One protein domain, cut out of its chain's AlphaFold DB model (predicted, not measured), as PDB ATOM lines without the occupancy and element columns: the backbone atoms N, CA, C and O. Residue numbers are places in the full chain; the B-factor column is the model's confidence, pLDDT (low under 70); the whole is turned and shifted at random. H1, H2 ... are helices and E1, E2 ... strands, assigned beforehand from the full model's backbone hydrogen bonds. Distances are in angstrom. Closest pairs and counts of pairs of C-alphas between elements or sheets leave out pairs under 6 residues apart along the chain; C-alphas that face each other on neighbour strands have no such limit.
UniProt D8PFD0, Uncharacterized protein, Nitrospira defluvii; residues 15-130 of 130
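What this domain is: This is residues 15 to 130 of the 130 residues of an uncharacterized protein of Nitrospira defluvii (UniProt D8PFD0). Helix H2 forms the core, with a strongly twisted sheet of four strands, E4 to E7, along one side of it and a smaller sheet of three strands, E1 to E3, at its last residues. The short helix H1 sits at the other end of H2, and the last helix, H3, packs beside E7 with its line crosswise to that of H2. The printed part has 116 residues, with three named helices and seven named strands in the order E1 E2 E3 E4 E5 E6 H1 H2 E7 H3, and the class is mixed, helices and strands. The larger sheet runs E4, E5, E6, E7 and is mixed, while the smaller one runs E1, E2, E3 and is antiparallel. The whole is compact, with a radius of gyration of the C-alphas of 14.1 A and spans of 41 by 32 by 23 A.

Where its parts are: E1 covers residues 17 to 26, starting at C-alpha 17 (267.324, 274.764, 253.826); it is 20.8 A long and bends by 85 degrees at residue 23. E2, residues 31 to 36, is 15.8 A long, and E3, residues 42 to 46, is 13.9 A long. E4, residues 50 to 56, measures 17.2 A, E5, residues 59 to 64, 16.9 A, and E6, residues 70 to 75, 16.1 A. H1 follows at residues 77 to 84, 10.5 A long. H2, the longest helix, holds residues 90 to 103 and runs 19.7 A from C-alpha 90 (252.565, 252.925, 249.126). E7, residues 111 to 113, is 6.5 A long. H3, residues 118 to 128, is 16.2 A long and ends at C-alpha 128 (265.916, 259.488, 256.519).

How they stand to each other: E1, E2 and E3 form a meander, each strand the antiparallel neighbour of the one before, and E4, E5 and E6 form another. In the hairpin E1 and E2, N 21 and O 33 are within hydrogen-bond range at 2.9 A; in the hairpin E2 and E3, N 34 and O 43 are at 2.8 A. E3 and E4 meet only through their link. In the hairpin E4 and E5, N 53 and O 61 are 2.8 A apart, and in the hairpin E5 and E6, N 62 and O 71 are 2.9 A apart. E7 is the parallel neighbour of E6, with N 111 and O 72 at 2.8 A. E6, H1, H2 and E7 make a strand-helix-strand unit, two parallel neighbour strands with helices between, and its crossover is left-handed. H2 and H3 on one face of the sheet E4 E5 E6 E7 give two layers, helices over a sheet. The closest C-alphas of H2 and E6 are those of Ala 94 and Val 73, 5.9 A apart. H2 is also on the sheet E1 E2 E3, over E3, at a height over the sheet of 12.2 A; the closest C-alphas of H2 and E3, those of Leu 103 and Gly 43, are 4.3 A apart. H1 and H2 touch, about perpendicular at 89 degrees, with residues 90 to 93 of H2 alone; the closest C-alphas are those of Val 80 and Asp 90, 5.7 A apart. H1 only grazes the larger sheet, with residues 77 to 80. H3 and H2 are close but not clearly touching, about perpendicular at 81 degrees, with the C-alphas of Phe 123 and Ala 97 closest at 7.1 A. H3 and H1 are near each other, and the closest C-alphas of H3 and E7, those of Phe 120 and Leu 113, are 4.9 A apart. H3 and E1 are apart. In H1, H2 and H3 every O i to N i+4 pair is within hydrogen-bond range.

The domain as a whole: The two C-alphas farthest apart are those of Ser 23 and Ser 77, at 40.9 A. The printed part has no cut, and its last residue, 130, is the chain's last. No link is long: the link from H2 to E7, with 7 residues, is short, and the others are tight. The mean pLDDT of the printed part is 92.7, and residue 130 is the one printed residue under 70.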
ATOM      1  N   ASP A  15     273.381 270.278 253.956       89.56
ATOM      2  CA  ASP A  15     272.486 270.403 255.115       89.56
ATOM      3  C   ASP A  15     271.660 271.703 255.084       89.56
ATOM      4  O   ASP A  15     271.068 272.127 256.079       89.56
ATOM      5  N   GLY A  16     271.647 272.378 253.933       92.38
ATOM      6  CA  GLY A  16     270.957 273.642 253.735       92.38
ATOM      7  C   GLY A  16     269.436 273.509 253.715       92.38
ATOM      8  O   GLY A  16     268.862 272.446 253.477       92.38
ATOM      9  N   LEU A  17     268.775 274.647 253.917       93.38
ATOM     10  CA  LEU A  17     267.324 274.764 253.826       93.38
ATOM     11  C   LEU A  17     266.939 275.434 252.510       93.38
ATOM     12  O   LEU A  17     267.580 276.386 252.055       93.38
ATOM     13  N   LEU A  18     265.865 274.944 251.914       93.56
ATOM     14  CA  LEU A  18     265.201 275.551 250.779       93.56
ATOM     15  C   LEU A  18     264.340 276.720 251.257       93.56
ATOM     16  O   LEU A  18     263.519 276.582 252.169       93.56
ATOM     17  N   ARG A  19     264.515 277.876 250.616       92.56
ATOM     18  CA  ARG A  19     263.661 279.051 250.799       92.56
ATOM     19  C   ARG A  19     262.941 279.374 249.506       92.56
ATOM     20  O   ARG A  19     263.522 279.243 248.432       92.56
ATOM     21  N   THR A  20     261.699 279.820 249.627       90.06
ATOM     22  CA  THR A  20     260.940 280.340 248.494       90.06
ATOM     23  C   THR A  20     261.614 281.591 247.956       90.06
ATOM     24  O   THR A  20     261.904 282.522 248.709       90.06
ATOM     25  N   ASP A  21     261.864 281.602 246.654       86.62
ATOM     26  CA  ASP A  21     262.186 282.819 245.927       86.62
ATOM     27  C   ASP A  21     260.894 283.638 245.806       86.62
ATOM     28  O   ASP A  21     259.928 283.191 245.190       86.62
ATOM     29  N   ALA A  22     260.844 284.812 246.443       72.75
ATOM     30  CA  ALA A  22     259.629 285.625 246.539       72.75
ATOM     31  C   ALA A  22     259.066 286.038 245.166       72.75
ATOM     32  O   ALA A  22     257.860 286.234 245.032       72.75
ATOM     33  N   SER A  23     259.925 286.135 244.147       78.25
ATOM     34  CA  SER A  23     259.548 286.402 242.752       78.25
ATOM     35  C   SER A  23     259.411 285.142 241.894       78.25
ATOM     36  O   SER A  23     259.099 285.228 240.711       78.25
ATOM     37  N   GLY A  24     259.663 283.970 242.469       83.44
ATOM     38  CA  GLY A  24     259.811 282.714 241.750       83.44
ATOM     39  C   GLY A  24     258.531 281.897 241.604       83.44
ATOM     40  O   GLY A  24     258.623 280.701 241.355       83.44
ATOM     41  N   TYR A  25     257.353 282.487 241.803       90.75
ATOM     42  CA  TYR A  25     256.096 281.785 241.551       90.75
ATOM     43  C   TYR A  25     255.746 281.813 240.066       90.75
ATOM     44  O   TYR A  25     255.682 282.884 239.461       90.75
ATOM     45  N   ASP A  26     255.457 280.642 239.508       90.12
ATOM     46  CA  ASP A  26     254.943 280.507 238.153       90.12
ATOM     47  C   ASP A  26     253.435 280.183 238.180       90.12
ATOM     48  O   ASP A  26     253.050 279.079 238.579       90.12
ATOM     49  N   PRO A  27     252.559 281.111 237.741       89.25
ATOM     50  CA  PRO A  27     251.114 280.897 237.735       89.25
ATOM     51  C   PRO A  27     250.652 279.844 236.720       89.25
ATOM     52  O   PRO A  27     249.570 279.287 236.893       89.25
ATOM     53  N   TYR A  28     251.440 279.542 235.683       89.12
ATOM     54  CA  TYR A  28     251.070 278.544 234.672       89.12
ATOM     55  C   TYR A  28     251.301 277.115 235.157       89.12
ATOM     56  O   TYR A  28     250.601 276.193 234.737       89.12
ATOM     57  N   THR A  29     252.275 276.916 236.046       90.25
ATOM     58  CA  THR A  29     252.570 275.604 236.636       90.25
ATOM     59  C   THR A  29     252.077 275.469 238.073       90.25
ATOM     60  O   THR A  29     251.910 274.352 238.558       90.25
ATOM     61  N   GLY A  30     251.814 276.581 238.763       91.50
ATOM     62  CA  GLY A  30     251.434 276.608 240.179       91.50
ATOM     63  C   GLY A  30     252.580 276.244 241.123       91.50
ATOM     64  O   GLY A  30     252.332 275.838 242.263       91.50
ATOM     65  N   LEU A  31     253.820 276.362 240.648       94.31
ATOM     66  CA  LEU A  31     255.025 276.034 241.395       94.31
ATOM     67  C   LEU A  31     255.679 277.296 241.959       94.31
ATOM     68  O   LEU A  31     255.870 278.286 241.256       94.31
ATOM     69  N   ASP A  32     256.076 277.230 243.225       94.31
ATOM     70  CA  ASP A  32     257.043 278.151 243.808       94.31
ATOM     71  C   ASP A  32     258.461 277.632 243.543       94.31
ATOM     72  O   ASP A  32     258.775 276.473 243.845       94.31
ATOM     73  N   VAL A  33     259.340 278.494 243.031       95.25
ATOM     74  CA  VAL A  33     260.778 278.219 242.972       95.25
ATOM     75  C   VAL A  33     261.355 278.264 244.380       95.25
ATOM     76  O   VAL A  33     261.201 279.234 245.128       95.25
ATOM     77  N   LEU A  34     262.076 277.207 244.720       94.81
ATOM     78  CA  LEU A  34     262.842 277.088 245.943       94.81
ATOM     79  C   LEU A  34     264.330 277.173 245.628       94.81
ATOM     80  O   LEU A  34     264.802 276.563 244.668       94.81
ATOM     81  N   VAL A  35     265.086 277.880 246.464       95.00
ATOM     82  CA  VAL A  35     266.545 277.957 246.354       95.00
ATOM     83  C   VAL A  35     267.178 277.590 247.687       95.00
ATOM     84  O   VAL A  35     266.809 278.121 248.738       95.00
ATOM     85  N   CYS A  36     268.141 276.673 247.649       94.94
ATOM     86  CA  CYS A  36     268.912 276.303 248.825       94.94
ATOM     87  C   CYS A  36     269.804 277.465 249.268       94.94
ATOM     88  O   CYS A  36     270.515 278.068 248.457       94.94
ATOM     89  N   THR A  37     269.805 277.758 250.567       94.06
ATOM     90  CA  THR A  37     270.621 278.832 251.150       94.06
ATOM     91  C   THR A  37     272.121 278.541 251.155       94.06
ATOM     92  O   THR A  37     272.898 279.473 251.325       94.06
ATOM     93  N   GLN A  38     272.527 277.282 250.960       94.94
ATOM     94  CA  GLN A  38     273.931 276.859 250.989       94.94
ATOM     95  C   GLN A  38     274.459 276.520 249.590       94.94
ATOM     96  O   GLN A  38     275.269 277.257 249.041       94.94
ATOM     97  N   CYS A  39     273.968 275.441 248.969       94.62
ATOM     98  CA  CYS A  39     274.486 274.968 247.678       94.62
ATOM     99  C   CYS A  39     273.843 275.637 246.453       94.62
ATOM    100  O   CYS A  39     274.169 275.278 245.326       94.62
ATOM    101  N   ARG A  40     272.897 276.569 246.655       94.69
ATOM    102  CA  ARG A  40     272.137 277.246 245.585       94.69
ATOM    103  C   ARG A  40     271.328 276.314 244.671       94.69
ATOM    104  O   ARG A  40     270.812 276.781 243.657       94.69
ATOM    105  N   HIS A  41     271.156 275.042 245.051       95.25
ATOM    106  CA  HIS A  41     270.246 274.099 244.395       95.25
ATOM    107  C   HIS A  41     268.868 274.729 244.200       95.25
ATOM    108  O   HIS A  41     268.332 275.337 245.134       95.25
ATOM    109  N   ARG A  42     268.310 274.578 242.998       95.31
ATOM    110  CA  ARG A  42     266.990 275.097 242.641       95.31
ATOM    111  C   ARG A  42     266.017 273.939 242.514       95.31
ATOM    112  O   ARG A  42     266.275 272.985 241.788       95.31
ATOM    113  N   GLY A  43     264.906 274.054 243.221       95.69
ATOM    114  CA  GLY A  43     263.815 273.095 243.205       95.69
ATOM    115  C   GLY A  43     262.478 273.797 243.079       95.69
ATOM    116  O   GLY A  43     262.403 275.021 242.960       95.69
ATOM    117  N   PHE A  44     261.419 273.010 243.168       95.44
ATOM    118  CA  PHE A  44     260.053 273.484 243.081       95.44
ATOM    119  C   PHE A  44     259.211 272.938 244.223       95.44
ATOM    120  O   PHE A  44     259.477 271.865 244.767       95.44
ATOM    121  N   ARG A  45     258.149 273.665 244.555       94.44
ATOM    122  CA  ARG A  45     257.085 273.187 245.434       94.44
ATOM    123  C   ARG A  45     255.744 273.604 244.865       94.44
ATOM    124  O   ARG A  45     255.541 274.774 244.564       94.44
ATOM    125  N   SER A  46     254.813 272.663 244.777       93.00
ATOM    126  CA  SER A  46     253.422 273.009 244.499       93.00
ATOM    127  C   SER A  46     252.767 273.600 245.740       93.00
ATOM    128  O   SER A  46     252.865 273.018 246.824       93.00
ATOM    129  N   ARG A  47     252.081 274.739 245.585       88.75
ATOM    130  CA  ARG A  47     251.339 275.379 246.688       88.75
ATOM    131  C   ARG A  47     250.214 274.504 247.227       88.75
ATOM    132  O   ARG A  47     249.963 274.506 248.427       88.75
ATOM    133  N   GLU A  48     249.586 273.739 246.343       88.12
ATOM    134  CA  GLU A  48     248.474 272.839 246.661       88.12
ATOM    135  C   GLU A  48     248.957 271.419 247.006       88.12
ATOM    136  O   GLU A  48     248.170 270.559 247.396       88.12
ATOM    137  N   GLY A  49     250.268 271.177 246.912       91.75
ATOM    138  CA  GLY A  49     250.840 269.837 246.940       91.75
ATOM    139  C   GLY A  49     250.600 269.082 245.632       91.75
ATOM    140  O   GLY A  49     250.008 269.590 244.682       91.75
ATOM    141  N   VAL A  50     251.112 267.856 245.566       94.81
ATOM    142  CA  VAL A  50     250.854 266.973 244.425       94.81
ATOM    143  C   VAL A  50     249.519 266.245 244.607       94.81
ATOM    144  O   VAL A  50     249.178 265.828 245.721       94.81
ATOM    145  N   ILE A  51     248.776 266.073 243.515       94.81
ATOM    146  CA  ILE A  51     247.444 265.453 243.497       94.81
ATOM    147  C   ILE A  51     247.527 264.137 242.727       94.81
ATOM    148  O   ILE A  51     247.992 264.113 241.590       94.81
ATOM    149  N   LEU A  52     247.092 263.034 243.337       96.06
ATOM    150  CA  LEU A  52     247.059 261.728 242.678       96.06
ATOM    151  C   LEU A  52     245.963 261.719 241.602       96.06
ATOM    152  O   LEU A  52     244.789 261.902 241.911       96.06
ATOM    153  N   LEU A  53     246.346 261.482 240.348       95.00
ATOM    154  CA  LEU A  53     245.419 261.369 239.218       95.00
ATOM    155  C   LEU A  53     245.039 259.921 238.922       95.00
ATOM    156  O   LEU A  53     243.895 259.622 238.592       95.00
ATOM    157  N   PHE A  54     246.026 259.028 238.971       93.69
ATOM    158  CA  PHE A  54     245.853 257.635 238.585       93.69
ATOM    159  C   PHE A  54     246.821 256.737 239.349       93.69
ATOM    160  O   PHE A  54     247.972 257.110 239.593       93.69
ATOM    161  N   ARG A  55     246.353 255.528 239.660       95.06
ATOM    162  CA  ARG A  55     247.142 254.442 240.232       95.06
ATOM    163  C   ARG A  55     246.885 253.157 239.448       95.06
ATOM    164  O   ARG A  55     245.740 252.731 239.322       95.06
ATOM    165  N   GLY A  56     247.957 252.515 238.995       93.62
ATOM    166  CA  GLY A  56     247.935 251.198 238.362       93.62
ATOM    167  C   GLY A  56     249.021 250.307 238.958       93.62
ATOM    168  O   GLY A  56     250.200 250.474 238.661       93.62
ATOM    169  N   GLY A  57     248.642 249.361 239.822       92.31
ATOM    170  CA  GLY A  57     249.613 248.545 240.558       92.31
ATOM    171  C   GLY A  57     250.525 249.411 241.436       92.31
ATOM    172  O   GLY A  57     250.036 250.088 242.341       92.31
ATOM    173  N   TYR A  58     251.831 249.387 241.145       94.38
ATOM    174  CA  TYR A  58     252.861 250.209 241.796       94.38
ATOM    175  C   TYR A  58     253.254 251.463 240.992       94.38
ATOM    176  O   TYR A  58     254.246 252.114 241.314       94.38
ATOM    177  N   GLU A  59     252.499 251.810 239.950       97.12
ATOM    178  CA  GLU A  59     252.669 253.048 239.194       97.12
ATOM    179  C   GLU A  59     251.630 254.088 239.626       97.12
ATOM    180  O   GLU A  59     250.423 253.837 239.601       97.12
ATOM    181  N   PHE A  60     252.110 255.268 240.006       97.88
ATOM    182  CA  PHE A  60     251.320 256.391 240.493       97.88
ATOM    183  C   PHE A  60     251.603 257.611 239.627       97.88
ATOM    184  O   PHE A  60     252.761 257.914 239.336       97.88
ATOM    185  N   LYS A  61     250.559 258.335 239.231       96.88
ATOM    186  CA  LYS A  61     250.683 259.546 238.418       96.88
ATOM    187  C   LYS A  61     250.109 260.734 239.169       96.88
ATOM    188  O   LYS A  61     248.940 260.708 239.550       96.88
ATOM    189  N   PHE A  62     250.918 261.770 239.340       96.88
ATOM    190  CA  PHE A  62     250.554 262.972 240.077       96.88
ATOM    191  C   PHE A  62     250.540 264.204 239.180       96.88
ATOM    192  O   PHE A  62     251.445 264.366 238.362       96.88
ATOM    193  N   SER A  63     249.563 265.087 239.368       95.12
ATOM    194  CA  SER A  63     249.615 266.474 238.894       95.12
ATOM    195  C   SER A  63     250.079 267.416 240.002       95.12
ATOM    196  O   SER A  63     250.176 267.039 241.174       95.12
ATOM    197  N   TYR A  64     250.368 268.658 239.623       93.44
ATOM    198  CA  TYR A  64     250.651 269.757 240.536       93.44
ATOM    199  C   TYR A  64     250.171 271.076 239.924       93.44
ATOM    200  O   TYR A  64     250.416 271.352 238.748       93.44
ATOM    201  N   GLY A  65     249.511 271.898 240.745       86.19
ATOM    202  CA  GLY A  65     248.968 273.188 240.312       86.19
ATOM    203  C   GLY A  65     248.069 273.088 239.063       86.19
ATOM    204  O   GLY A  65     247.511 272.026 238.785       86.19
ATOM    205  N   PRO A  66     247.944 274.172 238.276       87.81
ATOM    206  CA  PRO A  66     247.207 274.180 237.012       87.81
ATOM    207  C   PRO A  66     247.983 273.552 235.836       87.81
ATOM    208  O   PRO A  66     247.543 273.654 234.691       87.81
ATOM    209  N   SER A  67     249.140 272.922 236.078       86.12
ATOM    210  CA  SER A  67     249.950 272.340 235.007       86.12
ATOM    211  C   SER A  67     249.289 271.102 234.389       86.12
ATOM    212  O   SER A  67     248.732 270.261 235.088       86.12
ATOM    213  N   LEU A  68     249.445 270.933 233.072       87.69
ATOM    214  CA  LEU A  68     249.125 269.678 232.372       87.69
ATOM    215  C   LEU A  68     250.234 268.619 232.508       87.69
ATOM    216  O   LEU A  68     250.084 267.489 232.042       87.69
ATOM    217  N   GLN A  69     251.370 268.993 233.098       92.00
ATOM    218  CA  GLN A  69     252.476 268.084 233.353       92.00
ATOM    219  C   GLN A  69     252.176 267.172 234.543       92.00
ATOM    220  O   GLN A  69     251.367 267.479 235.419       92.00
ATOM    221  N   THR A  70     252.852 266.026 234.566       94.50
ATOM    222  CA  THR A  70     252.665 265.019 235.605       94.50
ATOM    223  C   THR A  70     253.979 264.383 236.004       94.50
ATOM    224  O   THR A  70     254.831 264.147 235.146       94.50
ATOM    225  N   ILE A  71     254.078 263.990 237.268       96.50
ATOM    226  CA  ILE A  71     255.163 263.156 237.777       96.50
ATOM    227  C   ILE A  71     254.650 261.731 237.909       96.50
ATOM    228  O   ILE A  71     253.659 261.475 238.595       96.50
ATOM    229  N   THR A  72     255.337 260.800 237.256       97.19
ATOM    230  CA  THR A  72     255.074 259.371 237.415       97.19
ATOM    231  C   THR A  72     256.051 258.797 238.426       97.19
ATOM    232  O   THR A  72     257.262 258.894 238.233       97.19
ATOM    233  N   VAL A  73     255.539 258.158 239.471       97.75
ATOM    234  CA  VAL A  73     256.330 257.409 240.445       97.75
ATOM    235  C   VAL A  73     256.054 255.925 240.261       97.75
ATOM    236  O   VAL A  73     254.904 255.493 240.277       97.75
ATOM    237  N   VAL A  74     257.112 255.143 240.084       97.12
ATOM    238  CA  VAL A  74     257.054 253.684 240.032       97.12
ATOM    239  C   VAL A  74     257.732 253.142 241.270       97.12
ATOM    240  O   VAL A  74     258.919 253.383 241.491       97.12
ATOM    241  N   LEU A  75     256.975 252.414 242.072       96.88
ATOM    242  CA  LEU A  75     257.478 251.732 243.251       96.88
ATOM    243  C   LEU A  75     257.815 250.277 242.918       96.88
ATOM    244  O   LEU A  75     257.301 249.695 241.961       96.88
ATOM    245  N   SER A  76     258.656 249.672 243.746       95.25
ATOM    246  CA  SER A  76     258.836 248.224 243.784       95.25
ATOM    247  C   SER A  76     258.175 247.648 245.036       95.25
ATOM    248  O   SER A  76     258.019 248.335 246.046       95.25
ATOM    249  N   SER A  77     257.829 246.361 245.020       94.06
ATOM    250  CA  SER A  77     257.377 245.676 246.240       94.06
ATOM    251  C   SER A  77     258.416 245.789 247.361       94.06
ATOM    252  O   SER A  77     258.067 245.994 248.520       94.06
ATOM    253  N   ALA A  78     259.700 245.733 247.006       93.69
ATOM    254  CA  ALA A  78     260.799 245.884 247.946       93.69
ATOM    255  C   ALA A  78     260.854 247.288 248.574       93.69
ATOM    256  O   ALA A  78     261.015 247.390 249.789       93.69
ATOM    257  N   SER A  79     260.658 248.363 247.795       94.31
ATOM    258  CA  SER A  79     260.582 249.719 248.356       94.31
ATOM    259  C   SER A  79     259.364 249.885 249.260       94.31
ATOM    260  O   SER A  79     259.479 250.438 250.347       94.31
ATOM    261  N   VAL A  80     258.201 249.363 248.866       94.75
ATOM    262  CA  VAL A  80     257.000 249.449 249.711       94.75
ATOM    263  C   VAL A  80     257.214 248.720 251.039       94.75
ATOM    264  O   VAL A  80     256.910 249.275 252.091       94.75
ATOM    265  N   ASN A  81     257.808 247.526 251.011       94.69
ATOM    266  CA  ASN A  81     258.120 246.771 252.225       94.69
ATOM    267  C   ASN A  81     259.147 247.474 253.117       94.69
ATOM    268  O   ASN A  81     259.028 247.417 254.333       94.69
ATOM    269  N   LEU A  82     260.153 248.133 252.539       94.56
ATOM    270  CA  LEU A  82     261.138 248.872 253.324       94.56
ATOM    271  C   LEU A  82     260.489 250.060 254.045       94.56
ATOM    272  O   LEU A  82     260.623 250.196 255.259       94.56
ATOM    273  N   TRP A  83     259.748 250.901 253.325       95.19
ATOM    274  CA  TRP A  83     259.130 252.100 253.903       95.19
ATOM    275  C   TRP A  83     257.930 251.805 254.807       95.19
ATOM    276  O   TRP A  83     257.657 252.589 255.718       95.19
ATOM    277  N   SER A  84     257.268 250.658 254.647       94.94
ATOM    278  CA  SER A  84     256.219 250.239 255.581       94.94
ATOM    279  C   SER A  84     256.767 249.970 256.986       94.94
ATOM    280  O   SER A  84     256.059 250.221 257.961       94.94
ATOM    281  N   THR A  85     258.047 249.589 257.125       94.12
ATOM    282  CA  THR A  85     258.714 249.506 258.442       94.12
ATOM    283  C   THR A  85     258.840 250.867 259.136       94.12
ATOM    284  O   THR A  85     258.930 250.928 260.359       94.12
ATOM    285  N   HIS A  86     258.763 251.962 258.371       91.38
ATOM    286  CA  HIS A  86     258.703 253.341 258.858       91.38
ATOM    287  C   HIS A  86     257.260 253.878 258.965       91.38
ATOM    288  O   HIS A  86     257.063 255.077 259.153       91.38
ATOM    289  N   GLY A  87     256.241 253.020 258.825       94.31
ATOM    290  CA  GLY A  87     254.827 253.407 258.902       94.31
ATOM    291  C   GLY A  87     254.297 254.152 257.672       94.31
ATOM    292  O   GLY A  87     253.236 254.767 257.750       94.31
ATOM    293  N   VAL A  88     255.016 254.111 256.546       96.25
ATOM    294  CA  VAL A  88     254.634 254.790 255.301       96.25
ATOM    295  C   VAL A  88     254.020 253.782 254.333       96.25
ATOM    296  O   VAL A  88     254.677 252.819 253.933       96.25
ATOM    297  N   ASN A  89     252.760 253.997 253.948       95.44
ATOM    298  CA  ASN A  89     252.107 253.170 252.932       95.44
ATOM    299  C   ASN A  89     252.556 253.548 251.507       95.44
ATOM    300  O   ASN A  89     253.260 254.533 251.292       95.44
ATOM    301  N   ASP A  90     252.159 252.751 250.522       96.19
ATOM    302  CA  ASP A  90     252.565 252.925 249.126       96.19
ATOM    303  C   ASP A  90     252.133 254.268 248.516       96.19
ATOM    304  O   ASP A  90     252.932 254.925 247.851       96.19
ATOM    305  N   GLU A  91     250.907 254.721 248.769       96.00
ATOM    306  CA  GLU A  91     250.411 256.010 248.282       96.00
ATOM    307  C   GLU A  91     251.151 257.190 248.924       96.00
ATOM    308  O   GLU A  91     251.555 258.129 248.232       96.00
ATOM    309  N   GLN A  92     251.394 257.128 250.236       96.38
ATOM    310  CA  GLN A  92     252.190 258.119 250.958       96.38
ATOM    311  C   GLN A  92     253.627 258.152 250.435       96.38
ATOM    312  O   GLN A  92     254.160 259.233 250.188       96.38
ATOM    313  N   LEU A  93     254.240 256.985 250.217       96.94
ATOM    314  CA  LEU A  93     255.576 256.865 249.640       96.94
ATOM    315  C   LEU A  93     255.626 257.503 248.249       96.94
ATOM    316  O   LEU A  93     256.494 258.335 247.983       96.94
ATOM    317  N   ALA A  94     254.666 257.166 247.387       97.56
ATOM    318  CA  ALA A  94     254.570 257.720 246.043       97.56
ATOM    319  C   ALA A  94     254.388 259.245 246.065       97.56
ATOM    320  O   ALA A  94     255.047 259.957 245.306       97.56
ATOM    321  N   LYS A  95     253.560 259.760 246.979       97.06
ATOM    322  CA  LYS A  95     253.360 261.200 247.161       97.06
ATOM    323  C   LYS A  95     254.648 261.904 247.592       97.06
ATOM    324  O   LYS A  95     255.028 262.902 246.983       97.06
ATOM    325  N   ILE A  96     255.348 261.373 248.599       96.19
ATOM    326  CA  ILE A  96     256.609 261.951 249.093       96.19
ATOM    327  C   ILE A  96     257.680 261.922 247.995       96.19
ATOM    328  O   ILE A  96     258.428 262.887 247.852       96.19
ATOM    329  N   ALA A  97     257.738 260.852 247.199       97.12
ATOM    330  CA  ALA A  97     258.655 260.729 246.069       97.12
ATOM    331  C   ALA A  97     258.344 261.726 244.941       97.12
ATOM    332  O   ALA A  97     259.263 262.320 244.374       97.12
ATOM    333  N   ALA A  98     257.063 261.965 244.645       97.25
ATOM    334  CA  ALA A  98     256.654 262.977 243.674       97.25
ATOM    335  C   ALA A  98     257.011 264.396 244.147       97.25
ATOM    336  O   ALA A  98     257.585 265.176 243.388       97.25
ATOM    337  N   GLU A  99     256.749 264.715 245.417       96.06
ATOM    338  CA  GLU A  99     257.162 265.989 246.018       96.06
ATOM    339  C   GLU A  99     258.688 266.144 246.018       96.06
ATOM    340  O   GLU A  99     259.196 267.203 245.655       96.06
ATOM    341  N   TRP A 100     259.435 265.093 246.362       96.00
ATOM    342  CA  TRP A 100     260.898 265.095 246.305       96.00
ATOM    343  C   TRP A 100     261.432 265.339 244.889       96.00
ATOM    344  O   TRP A 100     262.365 266.124 244.726       96.00
ATOM    345  N   SER A 101     260.811 264.759 243.859       96.69
ATOM    346  CA  SER A 101     261.177 265.013 242.458       96.69
ATOM    347  C   SER A 101     261.111 266.505 242.113       96.69
ATOM    348  O   SER A 101     262.069 267.054 241.560       96.69
ATOM    349  N   LEU A 102     260.038 267.189 242.540       96.25
ATOM    350  CA  LEU A 102     259.915 268.644 242.398       96.25
ATOM    351  C   LEU A 102     261.028 269.373 243.149       96.25
ATOM    352  O   LEU A 102     261.644 270.282 242.590       96.25
ATOM    353  N   LEU A 103     261.342 268.962 244.383       96.00
ATOM    354  CA  LEU A 103     262.442 269.556 245.149       96.00
ATOM    355  C   LEU A 103     263.782 269.395 244.434       96.00
ATOM    356  O   LEU A 103     264.594 270.310 244.498       96.00
ATOM    357  N   CYS A 104     264.005 268.292 243.720       95.56
ATOM    358  CA  CYS A 104     265.186 268.072 242.880       95.56
ATOM    359  C   CYS A 104     265.198 268.913 241.590       95.56
ATOM    360  O   CYS A 104     266.169 268.845 240.842       95.56
ATOM    361  N   GLY A 105     264.153 269.702 241.323       95.00
ATOM    362  CA  GLY A 105     264.019 270.505 240.107       95.00
ATOM    363  C   GLY A 105     263.397 269.746 238.932       95.00
ATOM    364  O   GLY A 105     263.421 270.241 237.807       95.00
ATOM    365  N   ASN A 106     262.832 268.557 239.163       94.62
ATOM    366  CA  ASN A 106     262.239 267.733 238.116       94.62
ATOM    367  C   ASN A 106     260.716 267.881 238.097       94.62
ATOM    368  O   ASN A 106     260.035 267.545 239.063       94.62
ATOM    369  N   THR A 107     260.173 268.329 236.969       91.81
ATOM    370  CA  THR A 107     258.729 268.556 236.789       91.81
ATOM    371  C   THR A 107     258.037 267.419 236.032       91.81
ATOM    372  O   THR A 107     256.862 267.147 236.240       91.81
ATOM    373  N   THR A 108     258.769 266.679 235.197       90.12
ATOM    374  CA  THR A 108     258.204 265.610 234.347       90.12
ATOM    375  C   THR A 108     258.929 264.271 234.464       90.12
ATOM    376  O   THR A 108     258.491 263.278 233.880       90.12
ATOM    377  N   LYS A 109     260.050 264.216 235.198       87.44
ATOM    378  CA  LYS A 109     260.874 263.006 235.295       87.44
ATOM    379  C   LYS A 109     260.101 261.894 236.009       87.44
ATOM    380  O   LYS A 109     259.509 262.107 237.067       87.44
ATOM    381  N   ARG A 110     260.162 260.689 235.440       93.44
ATOM    382  CA  ARG A 110     259.692 259.464 236.089       93.44
ATOM    383  C   ARG A 110     260.629 259.111 237.245       93.44
ATOM    384  O   ARG A 110     261.830 258.975 237.028       93.44
ATOM    385  N   VAL A 111     260.087 258.951 238.446       95.81
ATOM    386  CA  VAL A 111     260.831 258.508 239.632       95.81
ATOM    387  C   VAL A 111     260.682 257.001 239.756       95.81
ATOM    388  O   VAL A 111     259.558 256.502 239.808       95.81
ATOM    389  N   HIS A 112     261.793 256.273 239.805       95.88
ATOM    390  CA  HIS A 112     261.777 254.822 239.942       95.88
ATOM    391  C   HIS A 112     262.405 254.401 241.274       95.88
ATOM    392  O   HIS A 112     263.617 254.443 241.440       95.88
ATOM    393  N   LEU A 113     261.586 253.949 242.224       94.69
ATOM    394  CA  LEU A 113     262.039 253.449 243.525       94.69
ATOM    395  C   LEU A 113     262.155 251.921 243.507       94.69
ATOM    396  O   LEU A 113     261.511 251.195 244.265       94.69
ATOM    397  N   GLY A 114     262.994 251.420 242.607       91.00
ATOM    398  CA  GLY A 114     263.482 250.043 242.647       91.00
ATOM    399  C   GLY A 114     264.876 250.020 243.254       91.00
ATOM    400  O   GLY A 114     265.656 250.906 242.945       91.00
ATOM    401  N   ILE A 115     265.213 249.003 244.053       84.00
ATOM    402  CA  ILE A 115     266.537 248.879 244.699       84.00
ATOM    403  C   ILE A 115     267.733 249.167 243.761       84.00
ATOM    404  O   ILE A 115     268.654 249.844 244.207       84.00
ATOM    405  N   PRO A 116     267.769 248.706 242.491       87.56
ATOM    406  CA  PRO A 116     268.914 248.981 241.619       87.56
ATOM    407  C   PRO A 116     268.904 250.378 240.973       87.56
ATOM    408  O   PRO A 116     269.850 250.711 240.268       87.56
ATOM    409  N   ALA A 117     267.838 251.166 241.135       87.88
ATOM    410  CA  ALA A 117     267.727 252.488 240.525       87.88
ATOM    411  C   ALA A 117     268.501 253.533 241.335       87.88
ATOM    412  O   ALA A 117     268.455 253.529 242.564       87.88
ATOM    413  N   GLU A 118     269.170 254.461 240.650       85.31
ATOM    414  CA  GLU A 118     269.936 255.539 241.291       85.31
ATOM    415  C   GLU A 118     269.045 256.395 242.202       85.31
ATOM    416  O   GLU A 118     269.423 256.706 243.333       85.31
ATOM    417  N   GLU A 119     267.809 256.677 241.769       90.88
ATOM    418  CA  GLU A 119     266.851 257.463 242.548       90.88
ATOM    419  C   GLU A 119     266.507 256.829 243.898       90.88
ATOM    420  O   GLU A 119     266.086 257.541 244.808       90.88
ATOM    421  N   PHE A 120     266.667 255.511 244.053       92.88
ATOM    422  CA  PHE A 120     266.349 254.826 245.299       92.88
ATOM    423  C   PHE A 120     267.267 255.270 246.438       92.88
ATOM    424  O   PHE A 120     266.776 255.618 247.513       92.88
ATOM    425  N   ALA A 121     268.585 255.260 246.212       91.19
ATOM    426  CA  ALA A 121     269.558 255.635 247.233       91.19
ATOM    427  C   ALA A 121     269.410 257.114 247.599       91.19
ATOM    428  O   ALA A 121     269.370 257.464 248.782       91.19
ATOM    429  N   ASP A 122     269.237 257.959 246.583       92.12
ATOM    430  CA  ASP A 122     269.078 259.391 246.776       92.12
ATOM    431  C   ASP A 122     267.791 259.707 247.557       92.12
ATOM    432  O   ASP A 122     267.788 260.407 248.575       92.12
ATOM    433  N   PHE A 123     266.674 259.112 247.149       94.69
ATOM    434  CA  PHE A 123     265.412 259.297 247.850       94.69
ATOM    435  C   PHE A 123     265.456 258.755 249.287       94.69
ATOM    436  O   PHE A 123     264.938 259.405 250.196       94.69
ATOM    437  N   TYR A 124     266.092 257.602 249.519       92.94
ATOM    438  CA  TYR A 124     266.234 257.016 250.856       92.94
ATOM    439  C   TYR A 124     267.011 257.929 251.804       92.94
ATOM    440  O   TYR A 124     266.542 258.221 252.904       92.94
ATOM    441  N   LEU A 125     268.157 258.453 251.359       91.50
ATOM    442  CA  LEU A 125     268.955 259.384 252.155       91.50
ATOM    443  C   LEU A 125     268.180 260.666 252.472       91.50
ATOM    444  O   LEU A 125     268.219 261.131 253.609       91.50
ATOM    445  N   TYR A 126     267.439 261.213 251.503       92.00
ATOM    446  CA  TYR A 126     266.571 262.367 251.747       92.00
ATOM    447  C   TYR A 126     265.450 262.045 252.748       92.00
ATOM    448  O   TYR A 126     265.174 262.835 253.652       92.00
ATOM    449  N   PHE A 127     264.811 260.881 252.612       91.88
ATOM    450  CA  PHE A 127     263.728 260.453 253.494       91.88
ATOM    451  C   PHE A 127     264.199 260.284 254.943       91.88
ATOM    452  O   PHE A 127     263.517 260.743 255.852       91.88
ATOM    453  N   CYS A 128     265.370 259.687 255.172       88.88
ATOM    454  CA  CYS A 128     265.916 259.488 256.519       88.88
ATOM    455  C   CYS A 128     266.372 260.783 257.213       88.88
ATOM    456  O   CYS A 128     266.598 260.773 258.420       88.88
ATOM    457  N   GLN A 129     266.534 261.886 256.476       80.94
ATOM    458  CA  GLN A 129     266.869 263.202 257.036       80.94
ATOM    459  C   GLN A 129     265.639 264.003 257.505       80.94
ATOM    460  O   GLN A 129     265.811 265.096 258.066       80.94
ATOM    461  N   LYS A 130     264.422 263.519 257.218       61.22
ATOM    462  CA  LYS A 130     263.170 264.137 257.673       61.22
ATOM    463  C   LYS A 130     262.897 263.891 259.151       61.22
ATOM    464  O   LYS A 130     263.224 262.796 259.651       61.22
TER     465      LYS A 130